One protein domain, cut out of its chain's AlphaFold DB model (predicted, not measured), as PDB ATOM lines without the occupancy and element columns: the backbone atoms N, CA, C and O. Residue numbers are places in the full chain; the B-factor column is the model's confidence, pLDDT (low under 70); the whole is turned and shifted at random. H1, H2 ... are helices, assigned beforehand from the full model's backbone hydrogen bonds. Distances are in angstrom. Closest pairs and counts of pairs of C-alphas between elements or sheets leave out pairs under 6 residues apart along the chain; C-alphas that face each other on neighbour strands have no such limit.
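This is residues 18 to 194 of the 196 residues of an uncharacterized protein of Pseudomonas sp. PAMC 29040 (UniProt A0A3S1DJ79). Two helical hairpins, H3 with H4 and H5 with H6, stack crosswise as the middle of an elongated domain. At one end the up-and-down bundle H7, H8 and H9, three helices each running against the one before, packs on H5 through H7 and H8; at the other end H1 and H2 form a corner, with H1 packed on H4. The printed part has 177 residues with nine named helices, H1 to H9 in chain order, and no named strand: the class is all helix. It is compact, with a radius of gyration of the C-alphas of 16.1 A, and spans 54 by 33 by 29 A.

Begin with H1, residues 18 to 26, and H2, residues 28 to 37: they touch only at the corner, and only just, with 3 pairs of C-alphas within 8 A, the closest being Asp 25 and Lys 31 at 6.3 A. H1 touches H4, residues 66 to 80, at a steep tilt of 62 degrees; look at Val 21 and Ala 71, their closest C-alphas, 4.9 A apart. H3, residues 44 to 60, forms a hairpin with H4 at a shallow tilt of 5 degrees, opposite ways, closest at C-alphas 58 and 69, 6.8 A apart. Next find H5, residues 90 to 104, the hub, touching five helices. It touches H3 at a steep tilt of 63 degrees, the closest C-alphas being those of Ala 52 and Val 101, 5.0 A apart. H5 and H6, residues 110 to 127, form a hairpin at a shallow tilt of 12 degrees, closest at C-alphas 98 and 119, 7.0 A apart. H7, residues 132 to 152, touches H5 with residues 138 to 146 alone; C-alphas 95 and 142 come closest, at 5.6 A. H8, residues 156 to 165, forms hairpins with H7 and with H9, residues 173 to 192; the closest C-alphas are Glu 150 and Gly 157, 3.9 A apart, and Ile 165 and Ala 175, 6.2 A apart. Every O i to N i+4 pair is within hydrogen-bond range in H1, H2 and H4 to H9, and 12 of 13 are in H3.

Find C-alpha 18 at (22.036, 4.876, 74.461), where H1 begins. H3 is 24.8 A from first to last C-alpha, H4 20.4 A, H5 21.8 A and H6 25.9 A. H7 starts at C-alpha 132, (2.720, -1.059, 70.786), and covers 30.4 A. H9, 28.4 A, ends at C-alpha 192, (-16.686, 22.063, 74.883).

The C-alphas of Pro 28 and Thr 194 are the two farthest apart, at 56.2 A. The printed part has no cut and no long link. Its mean pLDDT is 92.6; look for low confidence, under 70, at residues 191 to 194.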
ATOM      1  N   SER A  18      21.308   4.758  73.191       92.50
ATOM      2  CA  SER A  18      22.036   4.876  74.461       92.50
ATOM      3  C   SER A  18      23.556   4.847  74.294       92.50
ATOM      4  O   SER A  18      24.256   5.546  75.020       92.50
ATOM      5  N   GLN A  19      24.082   4.080  73.335       92.25
ATOM      6  CA  GLN A  19      25.515   4.066  73.045       92.25
ATOM      7  C   GLN A  19      25.954   5.388  72.407       92.25
ATOM      8  O   GLN A  19      26.985   5.933  72.790       92.25
ATOM      9  N   GLY A  20      25.152   5.936  71.489       93.25
ATOM     10  CA  GLY A  20      25.388   7.268  70.926       93.25
ATOM     11  C   GLY A  20      25.418   8.348  72.011       93.25
ATOM     12  O   GLY A  20      26.335   9.162  72.043       93.25
ATOM     13  N   VAL A  21      24.476   8.304  72.958       94.62
ATOM     14  CA  VAL A  21      24.446   9.212  74.120       94.62
ATOM     15  C   VAL A  21      25.724   9.078  74.951       94.62
ATOM     16  O   VAL A  21      26.365  10.084  75.233       94.62
ATOM     17  N   GLN A  22      26.152   7.851  75.271       94.56
ATOM     18  CA  GLN A  22      27.381   7.608  76.039       94.56
ATOM     19  C   GLN A  22      28.646   8.106  75.333       94.56
ATOM     20  O   GLN A  22      29.580   8.555  75.993       94.56
ATOM     21  N   VAL A  23      28.705   8.000  74.005       94.38
ATOM     22  CA  VAL A  23      29.834   8.497  73.210       94.38
ATOM     23  C   VAL A  23      29.892  10.020  73.280       94.38
ATOM     24  O   VAL A  23      30.949  10.563  73.581       94.38
ATOM     25  N   LEU A  24      28.750  10.690  73.108       94.44
ATOM     26  CA  LEU A  24      28.643  12.144  73.241       94.44
ATOM     27  C   LEU A  24      28.947  12.630  74.670       94.44
ATOM     28  O   LEU A  24      29.601  13.652  74.844       94.44
ATOM     29  N   ASP A  25      28.533  11.887  75.701       92.69
ATOM     30  CA  ASP A  25      28.803  12.228  77.108       92.69
ATOM     31  C   ASP A  25      30.290  12.159  77.477       92.69
ATOM     32  O   ASP A  25      30.735  12.825  78.422       92.69
ATOM     33  N   ARG A  26      31.048  11.320  76.762       94.69
ATOM     34  CA  ARG A  26      32.490  11.124  76.948       94.69
ATOM     35  C   ARG A  26      33.333  12.123  76.164       94.69
ATOM     36  O   ARG A  26      34.530  12.188  76.423       94.69
ATOM     37  N   ASP A  27      32.731  12.890  75.259       96.38
ATOM     38  CA  ASP A  27      33.392  13.953  74.509       96.38
ATOM     39  C   ASP A  27      33.352  15.274  75.312       96.38
ATOM     40  O   ASP A  27      32.280  15.869  75.493       96.38
ATOM     41  N   PRO A  28      34.500  15.762  75.825       94.50
ATOM     42  CA  PRO A  28      34.537  16.973  76.640       94.50
ATOM     43  C   PRO A  28      34.159  18.241  75.867       94.50
ATOM     44  O   PRO A  28      33.529  19.134  76.440       94.50
ATOM     45  N   GLU A  29      34.526  18.331  74.587       95.44
ATOM     46  CA  GLU A  29      34.271  19.511  73.756       95.44
ATOM     47  C   GLU A  29      32.786  19.609  73.428       95.44
ATOM     48  O   GLU A  29      32.162  20.659  73.615       95.44
ATOM     49  N   PHE A  30      32.186  18.484  73.037       93.81
ATOM     50  CA  PHE A  30      30.755  18.410  72.788       93.81
ATOM     51  C   PHE A  30      29.943  18.717  74.053       93.81
ATOM     52  O   PHE A  30      28.999  19.511  74.019       93.81
ATOM     53  N   LYS A  31      30.330  18.157  75.205       92.94
ATOM     54  CA  LYS A  31      29.650  18.409  76.484       92.94
ATOM     55  C   LYS A  31      29.718  19.877  76.910       92.94
ATOM     56  O   LYS A  31      28.738  20.412  77.450       92.94
ATOM     57  N   MET A  32      30.858  20.529  76.675       93.88
ATOM     58  CA  MET A  32      31.030  21.964  76.899       93.88
ATOM     59  C   MET A  32      30.097  22.766  75.985       93.88
ATOM     60  O   MET A  32      29.355  23.620  76.477       93.88
ATOM     61  N   LEU A  33      30.067  22.447  74.687       94.00
ATOM     62  CA  LEU A  33      29.198  23.099  73.707       94.00
ATOM     63  C   LEU A  33      27.717  22.966  74.083       94.00
ATOM     64  O   LEU A  33      27.010  23.970  74.170       94.00
ATOM     65  N   VAL A  34      27.252  21.748  74.374       93.50
ATOM     66  CA  VAL A  34      25.872  21.479  74.807       93.50
ATOM     67  C   VAL A  34      25.514  22.280  76.054       93.50
ATOM     68  O   VAL A  34      24.433  22.859  76.122       93.50
ATOM     69  N   SER A  35      26.412  22.346  77.039       90.94
ATOM     70  CA  SER A  35      26.141  23.071  78.285       90.94
ATOM     71  C   SER A  35      26.085  24.588  78.090       90.94
ATOM     72  O   SER A  35      25.345  25.247  78.814       90.94
ATOM     73  N   ALA A  36      26.819  25.133  77.117       92.62
ATOM     74  CA  ALA A  36      26.770  26.552  76.772       92.62
ATOM     75  C   ALA A  36      25.526  26.911  75.940       92.62
ATOM     76  O   ALA A  36      24.886  27.935  76.177       92.62
ATOM     77  N   VAL A  37      25.172  26.071  74.963       93.44
ATOM     78  CA  VAL A  37      24.085  26.335  74.007       93.44
ATOM     79  C   VAL A  37      22.710  26.015  74.597       93.44
ATOM     80  O   VAL A  37      21.741  26.745  74.371       93.44
ATOM     81  N   TRP A  38      22.614  24.937  75.373       94.75
ATOM     82  CA  TRP A  38      21.386  24.469  76.019       94.75
ATOM     83  C   TRP A  38      21.490  24.575  77.540       94.75
ATOM     84  O   TRP A  38      21.184  23.632  78.274       94.75
ATOM     85  N   ASP A  39      21.921  25.742  78.020       92.25
ATOM     86  CA  ASP A  39      21.853  26.069  79.441       92.25
ATOM     87  C   ASP A  39      20.382  26.064  79.901       92.25
ATOM     88  O   ASP A  39      19.542  26.804  79.384       92.25
ATOM     89  N   TYR A  40      20.072  25.225  80.893       88.69
ATOM     90  CA  TYR A  40      18.733  25.047  81.461       88.69
ATOM     91  C   TYR A  40      18.199  26.305  82.170       88.69
ATOM     92  O   TYR A  40      17.011  26.380  82.491       88.69
ATOM     93  N   ARG A  41      19.069  27.291  82.427       90.00
ATOM     94  CA  ARG A  41      18.720  28.603  82.992       90.00
ATOM     95  C   ARG A  41      18.159  29.568  81.949       90.00
ATOM     96  O   ARG A  41      17.578  30.583  82.327       90.00
ATOM     97  N   LEU A  42      18.348  29.280  80.661       91.75
ATOM     98  CA  LEU A  42      17.751  30.055  79.577       91.75
ATOM     99  C   LEU A  42      16.268  29.688  79.402       91.75
ATOM    100  O   LEU A  42      15.875  28.566  79.732       91.75
ATOM    101  N   PRO A  43      15.446  30.592  78.833       93.19
ATOM    102  CA  PRO A  43      14.044  30.296  78.562       93.19
ATOM    103  C   PRO A  43      13.892  29.038  77.702       93.19
ATOM    104  O   PRO A  43      14.506  28.937  76.634       93.19
ATOM    105  N   PHE A  44      13.030  28.113  78.132       92.50
ATOM    106  CA  PHE A  44      12.793  26.833  77.452       92.50
ATOM    107  C   PHE A  44      12.503  27.007  75.954       92.50
ATOM    108  O   PHE A  44      13.073  26.318  75.113       92.50
ATOM    109  N   GLN A  45      11.668  27.985  75.593       92.75
ATOM    110  CA  GLN A  45      11.309  28.238  74.198       92.75
ATOM    111  C   GLN A  45      12.520  28.619  73.332       92.75
ATOM    112  O   GLN A  45      12.583  28.238  72.163       92.75
ATOM    113  N   LYS A  46      13.509  29.324  73.899       94.00
ATOM    114  CA  LYS A  46      14.734  29.709  73.188       94.00
ATOM    115  C   LYS A  46      15.605  28.487  72.898       94.00
ATOM    116  O   LYS A  46      16.068  28.323  71.769       94.00
ATOM    117  N   THR A  47      15.812  27.620  73.890       95.44
ATOM    118  CA  THR A  47      16.626  26.407  73.709       95.44
ATOM    119  C   THR A  47      15.918  25.393  72.811       95.44
ATOM    120  O   THR A  47      16.567  24.801  71.950       95.44
ATOM    121  N   MET A  48      14.591  25.258  72.931       96.44
ATOM    122  CA  MET A  48      13.754  24.451  72.039       96.44
ATOM    123  C   MET A  48      13.827  24.939  70.590       96.44
ATOM    124  O   MET A  48      14.006  24.125  69.692       96.44
ATOM    125  N   GLY A  49      13.745  26.253  70.349       96.44
ATOM    126  CA  GLY A  49      13.873  26.816  69.004       96.44
ATOM    127  C   GLY A  49      15.224  26.488  68.362       96.44
ATOM    128  O   GLY A  49      15.276  26.074  67.205       96.44
ATOM    129  N   HIS A  50      16.316  26.587  69.130       96.56
ATOM    130  CA  HIS A  50      17.640  26.174  68.658       96.56
ATOM    131  C   HIS A  50      17.712  24.664  68.377       96.56
ATOM    132  O   HIS A  50      18.201  24.254  67.325       96.56
ATOM    133  N   ALA A  51      17.206  23.828  69.290       97.69
ATOM    134  CA  ALA A  51      17.182  22.377  69.114       97.69
ATOM    135  C   ALA A  51      16.358  21.958  67.887       97.69
ATOM    136  O   ALA A  51      16.812  21.123  67.108       97.69
ATOM    137  N   ALA A  52      15.201  22.583  67.657       97.69
ATOM    138  CA  ALA A  52      14.368  22.338  66.486       97.69
ATOM    139  C   ALA A  52      15.077  22.751  65.185       97.69
ATOM    140  O   ALA A  52      15.076  22.004  64.206       97.69
ATOM    141  N   ALA A  53      15.742  23.908  65.169       96.94
ATOM    142  CA  ALA A  53      16.512  24.343  64.007       96.94
ATOM    143  C   ALA A  53      17.659  23.369  63.677       96.94
ATOM    144  O   ALA A  53      17.839  23.020  62.506       96.94
ATOM    145  N   LEU A  54      18.387  22.898  64.698       97.06
ATOM    146  CA  LEU A  54      19.459  21.914  64.547       97.06
ATOM    147  C   LEU A  54      18.919  20.555  64.083       97.06
ATOM    148  O   LEU A  54      19.466  19.979  63.147       97.06
ATOM    149  N   LEU A  55      17.828  20.062  64.678       97.75
ATOM    150  CA  LEU A  55      17.165  18.828  64.252       97.75
ATOM    151  C   LEU A  55      16.752  18.908  62.781       97.75
ATOM    152  O   LEU A  55      17.116  18.039  61.995       97.75
ATOM    153  N   GLY A  56      16.068  19.986  62.395       96.00
ATOM    154  CA  GLY A  56      15.671  20.234  61.011       96.00
ATOM    155  C   GLY A  56      16.849  20.196  60.032       96.00
ATOM    156  O   GLY A  56      16.718  19.627  58.953       96.00
ATOM    157  N   LEU A  57      18.004  20.750  60.420       94.94
ATOM    158  CA  LEU A  57      19.229  20.691  59.619       94.94
ATOM    159  C   LEU A  57      19.797  19.267  59.542       94.94
ATOM    160  O   LEU A  57      20.105  18.792  58.458       94.94
ATOM    161  N   MET A  58      19.917  18.557  60.665       96.19
ATOM    162  CA  MET A  58      20.490  17.205  60.668       96.19
ATOM    163  C   MET A  58      19.659  16.209  59.849       96.19
ATOM    164  O   MET A  58      20.216  15.297  59.239       96.19
ATOM    165  N   LEU A  59      18.336  16.389  59.788       95.62
ATOM    166  CA  LEU A  59      17.442  15.530  59.006       95.62
ATOM    167  C   LEU A  59      17.727  15.569  57.497       95.62
ATOM    168  O   LEU A  59      17.452  14.580  56.808       95.62
ATOM    169  N   THR A  60      18.296  16.663  56.982       91.94
ATOM    170  CA  THR A  60      18.658  16.804  55.561       91.94
ATOM    171  C   THR A  60      20.086  16.351  55.255       91.94
ATOM    172  O   THR A  60      20.426  16.163  54.090       91.94
ATOM    173  N   LEU A  61      20.911  16.113  56.278       88.81
ATOM    174  CA  LEU A  61      22.279  15.630  56.119       88.81
ATOM    175  C   LEU A  61      22.285  14.101  56.003       88.81
ATOM    176  O   LEU A  61      22.019  13.385  56.970       88.81
ATOM    177  N   GLU A  62      22.596  13.595  54.809       77.94
ATOM    178  CA  GLU A  62      22.693  12.155  54.527       77.94
ATOM    179  C   GLU A  62      23.716  11.373  55.369       77.94
ATOM    180  O   GLU A  62      23.383  10.250  55.745       77.94
ATOM    181  N   PRO A  63      24.914  11.898  55.711       86.69
ATOM    182  CA  PRO A  63      25.914  11.089  56.411       86.69
ATOM    183  C   PRO A  63      25.581  10.832  57.888       86.69
ATOM    184  O   PRO A  63      26.222   9.998  58.522       86.69
ATOM    185  N   ILE A  64      24.602  11.534  58.463       91.69
ATOM    186  CA  ILE A  64      24.248  11.386  59.878       91.69
ATOM    187  C   ILE A  64      23.165  10.314  59.996       91.69
ATOM    188  O   ILE A  64      22.147  10.412  59.324       91.69
ATOM    189  N   SER A  65      23.325   9.307  60.855       93.75
ATOM    190  CA  SER A  65      22.282   8.296  61.091       93.75
ATOM    191  C   SER A  65      21.149   8.830  61.979       93.75
ATOM    192  O   SER A  65      21.345   9.749  62.772       93.75
ATOM    193  N   ASN A  66      19.948   8.242  61.901       95.94
ATOM    194  CA  ASN A  66      18.841   8.628  62.795       95.94
ATOM    195  C   ASN A  66      19.194   8.400  64.274       95.94
ATOM    196  O   ASN A  66      18.806   9.204  65.118       95.94
ATOM    197  N   THR A  67      19.974   7.361  64.580       95.56
ATOM    198  CA  THR A  67      20.460   7.086  65.936       95.56
ATOM    199  C   THR A  67      21.366   8.196  66.458       95.56
ATOM    200  O   THR A  67      21.193   8.641  67.590       95.56
ATOM    201  N   ALA A  68      22.289   8.695  65.627       96.06
ATOM    202  CA  ALA A  68      23.151   9.816  65.995       96.06
ATOM    203  C   ALA A  68      22.336  11.100  66.222       96.06
ATOM    204  O   ALA A  68      22.539  11.791  67.218       96.06
ATOM    205  N   ILE A  69      21.352  11.380  65.356       97.62
ATOM    206  CA  ILE A  69      20.437  12.518  65.537       97.62
ATOM    207  C   ILE A  69      19.672  12.401  66.860       97.62
ATOM    208  O   ILE A  69      19.624  13.362  67.626       97.62
ATOM    209  N   ALA A  70      19.091  11.232  67.142       97.88
ATOM    210  CA  ALA A  70      18.357  10.985  68.378       97.88
ATOM    211  C   ALA A  70      19.255  11.171  69.608       97.88
ATOM    212  O   ALA A  70      18.855  11.852  70.549       97.88
ATOM    213  N   ALA A  71      20.488  10.654  69.578       97.56
ATOM    214  CA  ALA A  71      21.456  10.830  70.658       97.56
ATOM    215  C   ALA A  71      21.765  12.313  70.931       97.56
ATOM    216  O   ALA A  71      21.751  12.736  72.085       97.56
ATOM    217  N   VAL A  72      21.964  13.128  69.889       97.44
ATOM    218  CA  VAL A  72      22.167  14.583  70.039       97.44
ATOM    219  C   VAL A  72      20.915  15.265  70.602       97.44
ATOM    220  O   VAL A  72      21.017  16.130  71.469       97.44
ATOM    221  N   MET A  73      19.718  14.883  70.157       98.19
ATOM    222  CA  MET A  73      18.471  15.460  70.678       98.19
ATOM    223  C   MET A  73      18.169  15.047  72.118       98.19
ATOM    224  O   MET A  73      17.582  15.831  72.863       98.19
ATOM    225  N   ILE A  74      18.625  13.871  72.550       97.12
ATOM    226  CA  ILE A  74      18.541  13.447  73.950       97.12
ATOM    227  C   ILE A  74      19.385  14.347  74.855       97.12
ATOM    228  O   ILE A  74      18.956  14.669  75.960       97.12
ATOM    229  N   GLN A  75      20.529  14.840  74.375       96.50
ATOM    230  CA  GLN A  75      21.361  15.785  75.128       96.50
ATOM    231  C   GLN A  75      20.614  17.095  75.406       96.50
ATOM    232  O   GLN A  75      20.627  17.593  76.533       96.50
ATOM    233  N   TRP A  76      19.885  17.617  74.412       96.94
ATOM    234  CA  TRP A  76      18.966  18.735  74.635       96.94
ATOM    235  C   TRP A  76      17.834  18.349  75.587       96.94
ATOM    236  O   TRP A  76      17.562  19.083  76.530       96.94
ATOM    237  N   PHE A  77      17.187  17.203  75.370       96.31
ATOM    238  CA  PHE A  77      16.040  16.756  76.161       96.31
ATOM    239  C   PHE A  77      16.367  16.619  77.656       96.31
ATOM    240  O   PHE A  77      15.592  17.076  78.496       96.31
ATOM    241  N   VAL A  78      17.539  16.077  78.004       94.31
ATOM    242  CA  VAL A  78      18.010  15.983  79.396       94.31
ATOM    243  C   VAL A  78      18.161  17.373  80.018       94.31
ATOM    244  O   VAL A  78      17.689  17.601  81.129       94.31
ATOM    245  N   LYS A  79      18.757  18.334  79.297       93.38
ATOM    246  CA  LYS A  79      18.870  19.728  79.766       93.38
ATOM    247  C   LYS A  79      17.507  20.406  79.872       93.38
ATOM    248  O   LYS A  79      17.250  21.126  80.833       93.38
ATOM    249  N   ALA A  80      16.627  20.152  78.909       93.19
ATOM    250  CA  ALA A  80      15.274  20.676  78.881       93.19
ATOM    251  C   ALA A  80      14.472  20.201  80.101       93.19
ATOM    252  O   ALA A  80      13.798  21.015  80.717       93.19
ATOM    253  N   GLY A  81      14.624  18.939  80.517       90.62
ATOM    254  CA  GLY A  81      13.999  18.398  81.732       90.62
ATOM    255  C   GLY A  81      14.474  19.033  83.047       90.62
ATOM    256  O   GLY A  81      13.824  18.863  84.072       90.62
ATOM    257  N   MET A  82      15.577  19.786  83.034       90.56
ATOM    258  CA  MET A  82      16.052  20.566  84.186       90.56
ATOM    259  C   MET A  82      15.507  22.003  84.197       90.56
ATOM    260  O   MET A  82      15.733  22.744  85.157       90.56
ATOM    261  N   SER A  83      14.842  22.432  83.121       89.25
ATOM    262  CA  SER A  83      14.261  23.767  83.030       89.25
ATOM    263  C   SER A  83      12.955  23.834  83.816       89.25
ATOM    264  O   SER A  83      12.093  22.969  83.707       89.25
ATOM    265  N   LYS A  84      12.788  24.920  84.567       86.62
ATOM    266  CA  LYS A  84      11.567  25.235  85.328       86.62
ATOM    267  C   LYS A  84      10.363  25.568  84.438       86.62
ATOM    268  O   LYS A  84       9.237  25.486  84.909       86.62
ATOM    269  N   ASP A  85      10.605  25.903  83.171       84.44
ATOM    270  CA  ASP A  85       9.564  26.248  82.195       84.44
ATOM    271  C   ASP A  85       9.233  25.072  81.253       84.44
ATOM    272  O   ASP A  85       8.490  25.230  80.278       84.44
ATOM    273  N   ALA A  86       9.829  23.898  81.487       81.00
ATOM    274  CA  ALA A  86       9.575  22.716  80.679       81.00
ATOM    275  C   ALA A  86       8.180  22.133  80.958       81.00
ATOM    276  O   ALA A  86       7.665  22.257  82.067       81.00
ATOM    277  N   PRO A  87       7.556  21.465  79.972       84.06
ATOM    278  CA  PRO A  87       6.356  20.674  80.218       84.06
ATOM    279  C   PRO A  87       6.557  19.649  81.343       84.06
ATOM    280  O   PRO A  87       7.537  18.908  81.323       84.06
ATOM    281  N   ASP A  88       5.562  19.512  82.224       78.62
ATOM    282  CA  ASP A  88       5.575  18.540  83.335       78.62
ATOM    283  C   ASP A  88       5.703  17.078  82.873       78.62
ATOM    284  O   ASP A  88       6.080  16.189  83.635       78.62
ATOM    285  N   GLN A  89       5.363  16.806  81.609       87.25
ATOM    286  CA  GLN A  89       5.430  15.481  81.006       87.25
ATOM    287  C   GLN A  89       6.536  15.437  79.950       87.25
ATOM    288  O   GLN A  89       6.449  16.105  78.919       87.25
ATOM    289  N   ALA A  90       7.522  14.566  80.161       89.06
ATOM    290  CA  ALA A  90       8.631  14.307  79.244       89.06
ATOM    291  C   ALA A  90       8.193  14.088  77.784       89.06
ATOM    292  O   ALA A  90       8.733  14.708  76.865       89.06
ATOM    293  N   LEU A  91       7.156  13.272  77.571       93.00
ATOM    294  CA  LEU A  91       6.612  13.013  76.238       93.00
ATOM    295  C   LEU A  91       6.111  14.292  75.549       93.00
ATOM    296  O   LEU A  91       6.279  14.440  74.338       93.00
ATOM    297  N   ARG A  92       5.556  15.254  76.301       93.31
ATOM    298  CA  ARG A  92       5.137  16.553  75.747       93.31
ATOM    299  C   ARG A  92       6.331  17.390  75.308       93.31
ATOM    300  O   ARG A  92       6.234  18.063  74.289       93.31
ATOM    301  N   THR A  93       7.454  17.334  76.020       94.75
ATOM    302  CA  THR A  93       8.691  18.026  75.621       94.75
ATOM    303  C   THR A  93       9.206  17.518  74.278       94.75
ATOM    304  O   THR A  93       9.472  18.318  73.381       94.75
ATOM    305  N   ILE A  94       9.277  16.194  74.103       95.50
ATOM    306  CA  ILE A  94       9.716  15.565  72.846       95.50
ATOM    307  C   ILE A  94       8.729  15.902  71.716       95.50
ATOM    308  O   ILE A  94       9.116  16.283  70.615       95.50
ATOM    309  N   THR A  95       7.435  15.822  72.009       96.75
ATOM    310  CA  THR A  95       6.356  16.124  71.062       96.75
ATOM    311  C   THR A  95       6.368  17.593  70.608       96.75
ATOM    312  O   THR A  95       6.201  17.884  69.422       96.75
ATOM    313  N   ARG A  96       6.637  18.532  71.524       96.50
ATOM    314  CA  ARG A  96       6.818  19.957  71.210       96.50
ATOM    315  C   ARG A  96       8.016  20.201  70.308       96.50
ATOM    316  O   ARG A  96       7.903  20.991  69.381       96.50
ATOM    317  N   LEU A  97       9.133  19.509  70.533       97.56
ATOM    318  CA  LEU A  97      10.289  19.600  69.641       97.56
ATOM    319  C   LEU A  97       9.900  19.208  68.209       97.56
ATOM    320  O   LEU A  97      10.145  19.971  67.281       97.56
ATOM    321  N   VAL A  98       9.258  18.050  68.032       97.62
ATOM    322  CA  VAL A  98       8.879  17.527  66.707       97.62
ATOM    323  C   VAL A  98       7.890  18.439  65.988       97.62
ATOM    324  O   VAL A  98       8.088  18.761  64.816       97.62
ATOM    325  N   THR A  99       6.848  18.892  66.684       97.44
ATOM    326  CA  THR A  99       5.851  19.803  66.103       97.44
ATOM    327  C   THR A  99       6.435  21.181  65.796       97.44
ATOM    328  O   THR A  99       6.070  21.776  64.787       97.44
ATOM    329  N   PHE A 100       7.401  21.660  66.587       97.31
ATOM    330  CA  PHE A 100       8.131  22.887  66.271       97.31
ATOM    331  C   PHE A 100       8.993  22.716  65.020       97.31
ATOM    332  O   PHE A 100       8.984  23.586  64.161       97.31
ATOM    333  N   VAL A 101       9.711  21.597  64.858       97.56
ATOM    334  CA  VAL A 101      10.459  21.332  63.613       97.56
ATOM    335  C   VAL A 101       9.523  21.362  62.408       97.56
ATOM    336  O   VAL A 101       9.836  22.013  61.412       97.56
ATOM    337  N   ALA A 102       8.373  20.699  62.520       96.38
ATOM    338  CA  ALA A 102       7.361  20.651  61.472       96.38
ATOM    339  C   ALA A 102       6.747  22.020  61.143       96.38
ATOM    340  O   ALA A 102       6.317  22.221  60.013       96.38
ATOM    341  N   SER A 103       6.722  22.965  62.090       95.38
ATOM    342  CA  SER A 103       6.209  24.316  61.840       95.38
ATOM    343  C   SER A 103       7.227  25.255  61.189       95.38
ATOM    344  O   SER A 103       6.829  26.233  60.560       95.38
ATOM    345  N   ILE A 104       8.533  24.983  61.315       93.75
ATOM    346  CA  ILE A 104       9.593  25.863  60.786       93.75
ATOM    347  C   ILE A 104      10.353  25.290  59.581       93.75
ATOM    348  O   ILE A 104      11.170  25.996  58.984       93.75
ATOM    349  N   ARG A 105      10.142  24.017  59.221       90.12
ATOM    350  CA  ARG A 105      10.796  23.351  58.082       90.12
ATOM    351  C   ARG A 105       9.793  22.566  57.244       90.12
ATOM    352  O   ARG A 105       8.922  21.895  57.781       90.12
ATOM    353  N   SER A 106       9.997  22.567  55.925       86.31
ATOM    354  CA  SER A 106       9.326  21.605  55.045       86.31
ATOM    355  C   SER A 106       9.877  20.200  55.304       86.31
ATOM    356  O   SER A 106      11.090  19.987  55.287       86.31
ATOM    357  N   LEU A 107       8.979  19.251  55.568       84.75
ATOM    358  CA  LEU A 107       9.301  17.869  55.941       84.75
ATOM    359  C   LEU A 107       9.153  16.873  54.784       84.75
ATOM    360  O   LEU A 107       8.967  15.678  54.999       84.75
ATOM    361  N   GLU A 108       9.241  17.336  53.544       81.12
ATOM    362  CA  GLU A 108       8.998  16.487  52.381       81.12
ATOM    363  C   GLU A 108      10.000  15.324  52.237       81.12
ATOM    364  O   GLU A 108      11.179  15.386  52.604       81.12
ATOM    365  N   GLY A 109       9.507  14.220  51.672       86.81
ATOM    366  CA  GLY A 109      10.319  13.075  51.281       86.81
ATOM    367  C   GLY A 109      11.031  12.384  52.447       86.81
ATOM    368  O   GLY A 109      10.411  11.869  53.379       86.81
ATOM    369  N   ARG A 110      12.361  12.280  52.349       90.62
ATOM    370  CA  ARG A 110      13.183  11.522  53.303       90.62
ATOM    371  C   ARG A 110      13.253  12.204  54.673       90.62
ATOM    372  O   ARG A 110      13.246  11.498  55.676       90.62
ATOM    373  N   ALA A 111      13.297  13.535  54.729       93.00
ATOM    374  CA  ALA A 111      13.467  14.275  55.982       93.00
ATOM    375  C   ALA A 111      12.309  14.022  56.962       93.00
ATOM    376  O   ALA A 111      12.547  13.735  58.133       93.00
ATOM    377  N   GLY A 112      11.067  14.021  56.475       94.12
ATOM    378  CA  GLY A 112       9.894  13.710  57.289       94.12
ATOM    379  C   GLY A 112       9.862  12.274  57.808       94.12
ATOM    380  O   GLY A 112       9.609  12.049  58.991       94.12
ATOM    381  N   LYS A 113      10.205  11.289  56.964       94.00
ATOM    382  CA  LYS A 113      10.347   9.884  57.399       94.00
ATOM    383  C   LYS A 113      11.402   9.739  58.495       94.00
ATOM    384  O   LYS A 113      11.211   9.004  59.461       94.00
ATOM    385  N   ARG A 114      12.517  10.462  58.359       95.50
ATOM    386  CA  ARG A 114      13.577  10.490  59.369       95.50
ATOM    387  C   ARG A 114      13.123  11.159  60.660       95.50
ATOM    388  O   ARG A 114      13.464  10.644  61.717       95.50
ATOM    389  N   LEU A 115      12.337  12.237  60.598       97.06
ATOM    390  CA  LEU A 115      11.800  12.897  61.792       97.06
ATOM    391  C   LEU A 115      10.933  11.936  62.611       97.06
ATOM    392  O   LEU A 115      11.120  11.849  63.821       97.06
ATOM    393  N   TRP A 116      10.055  11.170  61.957       96.19
ATOM    394  CA  TRP A 116       9.272  10.117  62.615       96.19
ATOM    395  C   TRP A 116      10.160   9.049  63.260       96.19
ATOM    396  O   TRP A 116       9.956   8.700  64.420       96.19
ATOM    397  N   GLY A 117      11.184   8.574  62.546       95.38
ATOM    398  CA  GLY A 117      12.139   7.610  63.098       95.38
ATOM    399  C   GLY A 117      12.887   8.152  64.319       95.38
ATOM    400  O   GLY A 117      12.966   7.485  65.343       95.38
ATOM    401  N   VAL A 118      13.391   9.386  64.245       97.31
ATOM    402  CA  VAL A 118      14.079  10.057  65.359       97.31
ATOM    403  C   VAL A 118      13.140  10.258  66.545       97.31
ATOM    404  O   VAL A 118      13.545  10.019  67.678       97.31
ATOM    405  N   TYR A 119      11.891  10.659  66.303       97.38
ATOM    406  CA  TYR A 119      10.891  10.802  67.356       97.38
ATOM    407  C   TYR A 119      10.719   9.501  68.142       97.38
ATOM    408  O   TYR A 119      10.875   9.501  69.361       97.38
ATOM    409  N   LEU A 120      10.474   8.390  67.442       95.94
ATOM    410  CA  LEU A 120      10.275   7.089  68.079       95.94
ATOM    411  C   LEU A 120      11.534   6.598  68.803       95.94
ATOM    412  O   LEU A 120      11.415   6.080  69.907       95.94
ATOM    413  N   LEU A 121      12.730   6.845  68.259       96.44
ATOM    414  CA  LEU A 121      13.999   6.522  68.926       96.44
ATOM    415  C   LEU A 121      14.188   7.285  70.249       96.44
ATOM    416  O   LEU A 121      14.672   6.722  71.229       96.44
ATOM    417  N   ILE A 122      13.803   8.566  70.302       96.56
ATOM    418  CA  ILE A 122      13.873   9.358  71.541       96.56
ATOM    419  C   ILE A 122      12.829   8.861  72.551       96.56
ATOM    420  O   ILE A 122      13.127   8.750  73.742       96.56
ATOM    421  N   VAL A 123      11.615   8.542  72.090       94.62
ATOM    422  CA  VAL A 123      10.541   7.990  72.934       94.62
ATOM    423  C   VAL A 123      10.940   6.624  73.502       94.62
ATOM    424  O   VAL A 123      10.763   6.388  74.697       94.62
ATOM    425  N   GLU A 124      11.521   5.747  72.686       94.44
ATOM    426  CA  GLU A 124      12.045   4.451  73.121       94.44
ATOM    427  C   GLU A 124      13.127   4.617  74.183       94.44
ATOM    428  O   GLU A 124      13.039   4.003  75.244       94.44
ATOM    429  N   TRP A 125      14.101   5.504  73.950       94.38
ATOM    430  CA  TRP A 125      15.138   5.796  74.937       94.38
ATOM    431  C   TRP A 125      14.546   6.289  76.264       94.38
ATOM    432  O   TRP A 125      14.986   5.865  77.331       94.38
ATOM    433  N   HIS A 126      13.519   7.143  76.209       91.44
ATOM    434  CA  HIS A 126      12.854   7.665  77.402       91.44
ATOM    435  C   HIS A 126      12.114   6.578  78.201       91.44
ATOM    436  O   HIS A 126      12.151   6.592  79.432       91.44
ATOM    437  N   HIS A 127      11.455   5.637  77.522       87.38
ATOM    438  CA  HIS A 127      10.690   4.563  78.162       87.38
ATOM    439  C   HIS A 127      11.495   3.277  78.420       87.38
ATOM    440  O   HIS A 127      10.983   2.358  79.060       87.38
ATOM    441  N   GLY A 128      12.726   3.182  77.913       86.94
ATOM    442  CA  GLY A 128      13.603   2.009  77.987       86.94
ATOM    443  C   GLY A 128      13.237   0.880  77.015       86.94
ATOM    444  O   GLY A 128      14.128   0.240  76.469       86.94
ATOM    445  N   HIS A 129      11.944   0.645  76.785       86.44
ATOM    446  CA  HIS A 129      11.435  -0.265  75.759       86.44
ATOM    447  C   HIS A 129      10.116   0.256  75.192       86.44
ATOM    448  O   HIS A 129       9.217   0.641  75.954       86.44
ATOM    449  N   LEU A 130       9.999   0.228  73.865       85.75
ATOM    450  CA  LEU A 130       8.844   0.711  73.127       85.75
ATOM    451  C   LEU A 130       7.952  -0.460  72.685       85.75
ATOM    452  O   LEU A 130       8.239  -1.136  71.705       85.75
ATOM    453  N   ASP A 131       6.874  -0.689  73.433       90.81
ATOM    454  CA  ASP A 131       5.795  -1.605  73.048       90.81
ATOM    455  C   ASP A 131       4.707  -0.864  72.249       90.81
ATOM    456  O   ASP A 131       4.665   0.370  72.227       90.81
ATOM    457  N   ASP A 132       3.795  -1.611  71.624       91.06
ATOM    458  CA  ASP A 132       2.720  -1.059  70.786       91.06
ATOM    459  C   ASP A 132       1.865  -0.011  71.516       91.06
ATOM    460  O   ASP A 132       1.458   0.990  70.924       91.06
ATOM    461  N   THR A 133       1.635  -0.193  72.823       93.44
ATOM    462  CA  THR A 133       0.853   0.757  73.628       93.44
ATOM    463  C   THR A 133       1.589   2.086  73.764       93.44
ATOM    464  O   THR A 133       0.989   3.151  73.621       93.44
ATOM    465  N   LYS A 134       2.901   2.059  74.007       91.69
ATOM    466  CA  LYS A 134       3.719   3.276  74.085       91.69
ATOM    467  C   LYS A 134       3.875   3.957  72.729       91.69
ATOM    468  O   LYS A 134       3.870   5.187  72.688       91.69
ATOM    469  N   ILE A 135       3.968   3.194  71.634       93.56
ATOM    470  CA  ILE A 135       3.942   3.747  70.267       93.56
ATOM    471  C   ILE A 135       2.638   4.511  70.053       93.56
ATOM    472  O   ILE A 135       2.660   5.677  69.656       93.56
ATOM    473  N   GLU A 136       1.505   3.881  70.364       95.56
ATOM    474  CA  GLU A 136       0.197   4.507  70.223       95.56
ATOM    475  C   GLU A 136       0.094   5.784  71.066       95.56
ATOM    476  O   GLU A 136      -0.286   6.830  70.539       95.56
ATOM    477  N   LEU A 137       0.496   5.743  72.340       95.44
ATOM    478  CA  LEU A 137       0.485   6.914  73.222       95.44
ATOM    479  C   LEU A 137       1.354   8.061  72.693       95.44
ATOM    480  O   LEU A 137       0.948   9.222  72.764       95.44
ATOM    481  N   ALA A 138       2.527   7.758  72.138       95.38
ATOM    482  CA  ALA A 138       3.404   8.757  71.537       95.38
ATOM    483  C   ALA A 138       2.748   9.416  70.313       95.38
ATOM    484  O   ALA A 138       2.655  10.641  70.216       95.38
ATOM    485  N   ILE A 139       2.190   8.614  69.408       97.12
ATOM    486  CA  ILE A 139       1.502   9.125  68.216       97.12
ATOM    487  C   ILE A 139       0.259   9.943  68.604       97.12
ATOM    488  O   ILE A 139       0.007  11.009  68.034       97.12
ATOM    489  N   GLN A 140      -0.501   9.492  69.603       97.25
ATOM    490  CA  GLN A 140      -1.634  10.242  70.139       97.25
ATOM    491  C   GLN A 140      -1.195  11.580  70.750       97.25
ATOM    492  O   GLN A 140      -1.877  12.587  70.554       97.25
ATOM    493  N   ALA A 141      -0.049  11.619  71.441       96.75
ATOM    494  CA  ALA A 141       0.507  12.852  71.992       96.75
ATOM    495  C   ALA A 141       0.850  13.868  70.891       96.75
ATOM    496  O   ALA A 141       0.511  15.043  71.039       96.75
ATOM    497  N   LEU A 142       1.434  13.432  69.765       96.69
ATOM    498  CA  LEU A 142       1.638  14.294  68.590       96.69
ATOM    499  C   LEU A 142       0.318  14.860  68.061       96.69
ATOM    500  O   LEU A 142       0.238  16.056  67.778       96.69
ATOM    501  N   GLY A 143      -0.719  14.023  67.951       97.12
ATOM    502  CA  GLY A 143      -2.046  14.458  67.507       97.12
ATOM    503  C   GLY A 143      -2.630  15.523  68.431       97.12
ATOM    504  O   GLY A 143      -3.048  16.586  67.971       97.12
ATOM    505  N   GLY A 144      -2.575  15.283  69.743       96.69
ATOM    506  CA  GLY A 144      -3.025  16.238  70.756       96.69
ATOM    507  C   GLY A 144      -2.238  17.552  70.750       96.69
ATOM    508  O   GLY A 144      -2.818  18.615  70.955       96.69
ATOM    509  N   GLU A 145      -0.936  17.518  70.464       96.88
ATOM    510  CA  GLU A 145      -0.138  18.741  70.352       96.88
ATOM    511  C   GLU A 145      -0.491  19.550  69.099       96.88
ATOM    512  O   GLU A 145      -0.548  20.775  69.175       96.88
ATOM    513  N   CYS A 146      -0.813  18.900  67.975       97.38
ATOM    514  CA  CYS A 146      -1.337  19.595  66.795       97.38
ATOM    515  C   CYS A 146      -2.666  20.300  67.120       97.38
ATOM    516  O   CYS A 146      -2.851  21.457  66.760       97.38
ATOM    517  N   VAL A 147      -3.559  19.652  67.876       97.00
ATOM    518  CA  VAL A 147      -4.809  20.269  68.366       97.00
ATOM    519  C   VAL A 147      -4.524  21.463  69.282       97.00
ATOM    520  O   VAL A 147      -5.151  22.517  69.168       97.00
ATOM    521  N   ARG A 148      -3.537  21.344  70.177       95.50
ATOM    522  CA  ARG A 148      -3.113  22.458  71.037       95.50
ATOM    523  C   ARG A 148      -2.581  23.636  70.214       95.50
ATOM    524  O   ARG A 148      -2.856  24.783  70.561       95.50
ATOM    525  N   LEU A 149      -1.803  23.370  69.165       95.94
ATOM    526  CA  LEU A 149      -1.280  24.403  68.267       95.94
ATOM    527  C   LEU A 149      -2.399  25.101  67.497       95.94
ATOM    528  O   LEU A 149      -2.379  26.326  67.446       95.94
ATOM    529  N   GLU A 150      -3.386  24.353  66.997       95.50
ATOM    530  CA  GLU A 150      -4.572  24.910  66.331       95.50
ATOM    531  C   GLU A 150      -5.310  25.900  67.239       95.50
ATOM    532  O   GLU A 150      -5.707  26.979  66.811       95.50
ATOM    533  N   HIS A 151      -5.424  25.568  68.525       91.75
ATOM    534  CA  HIS A 151      -6.071  26.434  69.505       91.75
ATOM    535  C   HIS A 151      -5.275  27.713  69.808       91.75
ATOM    536  O   HIS A 151      -5.853  28.780  69.991       91.75
ATOM    537  N   VAL A 152      -3.944  27.615  69.889       91.75
ATOM    538  CA  VAL A 152      -3.084  28.777  70.171       91.75
ATOM    539  C   VAL A 152      -2.954  29.687  68.950       91.75
ATOM    540  O   VAL A 152      -2.831  30.903  69.087       91.75
ATOM    541  N   THR A 153      -2.937  29.119  67.749       93.31
ATOM    542  CA  THR A 153      -2.826  29.856  66.493       93.31
ATOM    543  C   THR A 153      -3.607  29.107  65.424       93.31
ATOM    544  O   THR A 153      -3.165  28.060  64.951       93.31
ATOM    545  N   LEU A 154      -4.758  29.665  65.044       93.75
ATOM    546  CA  LEU A 154      -5.641  29.082  64.036       93.75
ATOM    547  C   LEU A 154      -4.867  28.805  62.737       93.75
ATOM    548  O   LEU A 154      -4.119  29.661  62.262       93.75
ATOM    549  N   GLY A 155      -5.034  27.605  62.185       93.56
ATOM    550  CA  GLY A 155      -4.332  27.100  61.006       93.56
ATOM    551  C   GLY A 155      -2.997  26.409  61.302       93.56
ATOM    552  O   GLY A 155      -2.643  25.454  60.612       93.56
ATOM    553  N   LEU A 156      -2.270  26.809  62.354       95.06
ATOM    554  CA  LEU A 156      -0.934  26.264  62.631       95.06
ATOM    555  C   LEU A 156      -0.969  24.764  62.952       95.06
ATOM    556  O   LEU A 156      -0.091  24.011  62.530       95.06
ATOM    557  N   GLY A 157      -1.966  24.322  63.718       96.38
ATOM    558  CA  GLY A 157      -2.117  22.915  64.071       96.38
ATOM    559  C   GLY A 157      -2.444  22.051  62.859       96.38
ATOM    560  O   GLY A 157      -1.864  20.978  62.695       96.38
ATOM    561  N   THR A 158      -3.324  22.549  61.993       96.69
ATOM    562  CA  THR A 158      -3.704  21.942  60.712       96.69
ATOM    563  C   THR A 158      -2.509  21.813  59.772       96.69
ATOM    564  O   THR A 158      -2.310  20.750  59.174       96.69
ATOM    565  N   ASP A 159      -1.686  22.856  59.666       96.31
ATOM    566  CA  ASP A 159      -0.489  22.864  58.823       96.31
ATOM    567  C   ASP A 159       0.538  21.836  59.311       96.31
ATOM    568  O   ASP A 159       1.020  21.007  58.533       96.31
ATOM    569  N   VAL A 160       0.818  21.825  60.619       97.00
ATOM    570  CA  VAL A 160       1.740  20.863  61.242       97.00
ATOM    571  C   VAL A 160       1.224  19.431  61.108       97.00
ATOM    572  O   VAL A 160       1.986  18.539  60.721       97.00
ATOM    573  N   PHE A 161      -0.065  19.197  61.368       97.06
ATOM    574  CA  PHE A 161      -0.702  17.896  61.162       97.06
ATOM    575  C   PHE A 161      -0.533  17.429  59.713       97.06
ATOM    576  O   PHE A 161      -0.058  16.318  59.467       97.06
ATOM    577  N   SER A 162      -0.857  18.301  58.755       95.94
ATOM    578  CA  SER A 162      -0.776  18.019  57.321       95.94
ATOM    579  C   SER A 162       0.649  17.713  56.867       95.94
ATOM    580  O   SER A 162       0.847  16.844  56.016       95.94
ATOM    581  N   ALA A 163       1.650  18.397  57.423       95.31
ATOM    582  CA  ALA A 163       3.054  18.121  57.145       95.31
ATOM    583  C   ALA A 163       3.473  16.743  57.684       95.31
ATOM    584  O   ALA A 163       4.068  15.946  56.959       95.31
ATOM    585  N   LEU A 164       3.123  16.431  58.935       95.81
ATOM    586  CA  LEU A 164       3.536  15.195  59.599       95.81
ATOM    587  C   LEU A 164       2.828  13.950  59.046       95.81
ATOM    588  O   LEU A 164       3.484  12.926  58.849       95.81
ATOM    589  N   ILE A 165       1.524  14.023  58.753       96.12
ATOM    590  CA  ILE A 165       0.742  12.870  58.276       96.12
ATOM    591  C   ILE A 165       1.200  12.406  56.887       96.12
ATOM    592  O   ILE A 165       1.280  11.206  56.641       96.12
ATOM    593  N   LYS A 166       1.598  13.336  56.004       94.50
ATOM    594  CA  LYS A 166       2.134  13.032  54.660       94.50
ATOM    595  C   LYS A 166       3.451  12.254  54.696       94.50
ATOM    596  O   LYS A 166       3.856  11.680  53.688       94.50
ATOM    597  N   CYS A 167       4.135  12.254  55.837       93.56
ATOM    598  CA  CYS A 167       5.398  11.545  56.017       93.56
ATOM    599  C   CYS A 167       5.204  10.064  56.380       93.56
ATOM    600  O   CYS A 167       6.167   9.295  56.315       93.56
ATOM    601  N   LEU A 168       3.987   9.666  56.752       92.88
ATOM    602  CA  LEU A 168       3.637   8.286  57.070       92.88
ATOM    603  C   LEU A 168       3.128   7.547  55.823       92.88
ATOM    604  O   LEU A 168       2.571   8.172  54.918       92.88
ATOM    605  N   PRO A 169       3.302   6.215  55.738       91.69
ATOM    606  CA  PRO A 169       2.718   5.444  54.651       91.69
ATOM    607  C   PRO A 169       1.190   5.579  54.640       91.69
ATOM    608  O   PRO A 169       0.533   5.475  55.679       91.69
ATOM    609  N   ASN A 170       0.616   5.783  53.454       88.25
ATOM    610  CA  ASN A 170      -0.828   5.930  53.300       88.25
ATOM    611  C   ASN A 170      -1.564   4.720  53.885       88.25
ATOM    612  O   ASN A 170      -1.303   3.579  53.509       88.25
ATOM    613  N   GLY A 171      -2.498   4.985  54.799       87.81
ATOM    614  CA  GLY A 171      -3.291   3.946  55.446       87.81
ATOM    615  C   GLY A 171      -2.526   3.091  56.460       87.81
ATOM    616  O   GLY A 171      -3.067   2.065  56.865       87.81
ATOM    617  N   SER A 172      -1.318   3.477  56.891       93.81
ATOM    618  CA  SER A 172      -0.614   2.773  57.972       93.81
ATOM    619  C   SER A 172      -1.370   2.864  59.304       93.81
ATOM    620  O   SER A 172      -2.269   3.694  59.481       93.81
ATOM    621  N   VAL A 173      -1.027   1.987  60.253       94.56
ATOM    622  CA  VAL A 173      -1.611   2.002  61.605       94.56
ATOM    623  C   VAL A 173      -1.324   3.344  62.280       94.56
ATOM    624  O   VAL A 173      -2.237   3.987  62.789       94.56
ATOM    625  N   GLU A 174      -0.082   3.810  62.186       94.75
ATOM    626  CA  GLU A 174       0.396   5.073  62.742       94.75
ATOM    627  C   GLU A 174      -0.360   6.262  62.150       94.75
ATOM    628  O   GLU A 174      -0.807   7.137  62.888       94.75
ATOM    629  N   ALA A 175      -0.570   6.269  60.827       95.88
ATOM    630  CA  ALA A 175      -1.314   7.327  60.154       95.88
ATOM    631  C   ALA A 175      -2.763   7.396  60.657       95.88
ATOM    632  O   ALA A 175      -3.283   8.484  60.907       95.88
ATOM    633  N   ARG A 176      -3.409   6.240  60.865       97.44
ATOM    634  CA  ARG A 176      -4.771   6.179  61.416       97.44
ATOM    635  C   ARG A 176      -4.828   6.649  62.866       97.44
ATOM    636  O   ARG A 176      -5.721   7.424  63.192       97.44
ATOM    637  N   ILE A 177      -3.891   6.221  63.716       97.44
ATOM    638  CA  ILE A 177      -3.817   6.656  65.120       97.44
ATOM    639  C   ILE A 177      -3.616   8.174  65.184       97.44
ATOM    640  O   ILE A 177      -4.346   8.860  65.898       97.44
ATOM    641  N   PHE A 178      -2.677   8.709  64.400       97.50
ATOM    642  CA  PHE A 178      -2.370  10.138  64.377       97.50
ATOM    643  C   PHE A 178      -3.567  10.969  63.900       97.50
ATOM    644  O   PHE A 178      -3.975  11.917  64.573       97.50
ATOM    645  N   ALA A 179      -4.190  10.571  62.784       97.44
ATOM    646  CA  ALA A 179      -5.380  11.230  62.250       97.44
ATOM    647  C   ALA A 179      -6.576  11.152  63.210       97.44
ATOM    648  O   ALA A 179      -7.291  12.142  63.385       97.44
ATOM    649  N   HIS A 180      -6.780  10.004  63.863       97.44
ATOM    650  CA  HIS A 180      -7.838   9.835  64.855       97.44
ATOM    651  C   HIS A 180      -7.616  10.731  66.076       97.44
ATOM    652  O   HIS A 180      -8.546  11.412  66.504       97.44
ATOM    653  N   ALA A 181      -6.393  10.772  66.614       96.94
ATOM    654  CA  ALA A 181      -6.050  11.606  67.762       96.94
ATOM    655  C   ALA A 181      -6.284  13.096  67.478       96.94
ATOM    656  O   ALA A 181      -6.888  13.786  68.301       96.94
ATOM    657  N   TYR A 182      -5.869  13.568  66.298       97.25
ATOM    658  CA  TYR A 182      -6.095  14.945  65.865       97.25
ATOM    659  C   TYR A 182      -7.593  15.257  65.703       97.25
ATOM    660  O   TYR A 182      -8.117  16.161  66.352       97.25
ATOM    661  N   SER A 183      -8.314  14.448  64.920       95.94
ATOM    662  CA  SER A 183      -9.738  14.676  64.617       95.94
ATOM    663  C   SER A 183     -10.624  14.605  65.864       95.94
ATOM    664  O   SER A 183     -11.516  15.431  66.051       95.94
ATOM    665  N   ARG A 184     -10.371  13.631  66.752       95.69
ATOM    666  CA  ARG A 184     -11.109  13.491  68.014       95.69
ATOM    667  C   ARG A 184     -10.867  14.685  68.931       95.69
ATOM    668  O   ARG A 184     -11.806  15.141  69.575       95.69
ATOM    669  N   GLY A 185      -9.627  15.174  68.998       91.94
ATOM    670  CA  GLY A 185      -9.290  16.334  69.818       91.94
ATOM    671  C   GLY A 185      -9.997  17.606  69.346       91.94
ATOM    672  O   GLY A 185     -10.548  18.310  70.187       91.94
ATOM    673  N   LEU A 186     -10.080  17.849  68.032       91.81
ATOM    674  CA  LEU A 186     -10.859  18.967  67.479       91.81
ATOM    675  C   LEU A 186     -12.356  18.852  67.816       91.81
ATOM    676  O   LEU A 186     -12.943  19.785  68.354       91.81
ATOM    677  N   ALA A 187     -12.966  17.679  67.614       89.69
ATOM    678  CA  ALA A 187     -14.392  17.480  67.900       89.69
ATOM    679  C   ALA A 187     -14.750  17.684  69.389       89.69
ATOM    680  O   ALA A 187     -15.827  18.186  69.729       89.69
ATOM    681  N   GLN A 188     -13.848  17.299  70.297       85.56
ATOM    682  CA  GLN A 188     -14.012  17.528  71.736       85.56
ATOM    683  C   GLN A 188     -13.912  19.015  72.102       85.56
ATOM    684  O   GLN A 188     -14.570  19.444  73.050       85.56
ATOM    685  N   GLN A 189     -13.139  19.801  71.351       74.38
ATOM    686  CA  GLN A 189     -13.064  21.251  71.533       74.38
ATOM    687  C   GLN A 189     -14.347  21.944  71.072       74.38
ATOM    688  O   GLN A 189     -14.907  22.732  71.835       74.38
ATOM    689  N   ASP A 190     -14.865  21.584  69.898       70.94
ATOM    690  CA  ASP A 190     -16.110  22.155  69.366       70.94
ATOM    691  C   ASP A 190     -17.305  21.871  70.291       70.94
ATOM    692  O   ASP A 190     -18.161  22.726  70.521       70.94
ATOM    693  N   SER A 191     -17.324  20.686  70.908       69.50
ATOM    694  CA  SER A 191     -18.358  20.286  71.873       69.50
ATOM    695  C   SER A 191     -18.210  20.973  73.242       69.50
ATOM    696  O   SER A 191     -19.193  21.125  73.968       69.50
ATOM    697  N   GLY A 192     -16.996  21.391  73.615       57.59
ATOM    698  CA  GLY A 192     -16.686  22.063  74.883       57.59
ATOM    699  C   GLY A 192     -16.880  23.584  74.866       57.59
ATOM    700  O   GLY A 192     -16.970  24.191  75.930       57.59
ATOM    701  N   GLY A 193     -16.990  24.198  73.681       50.69
ATOM    702  CA  GLY A 193     -17.213  25.639  73.490       50.69
ATOM    703  C   GLY A 193     -18.655  26.120  73.717       50.69
ATOM    704  O   GLY A 193     -18.919  27.315  73.625       50.69
ATOM    705  N   THR A 194     -19.590  25.220  74.044       42.16
ATOM    706  CA  THR A 194     -20.998  25.563  74.324       42.16
ATOM    707  C   THR A 194     -21.271  25.612  75.830       42.16
ATOM    708  O   THR A 194     -22.081  24.849  76.353       42.16
TER     709      THR A 194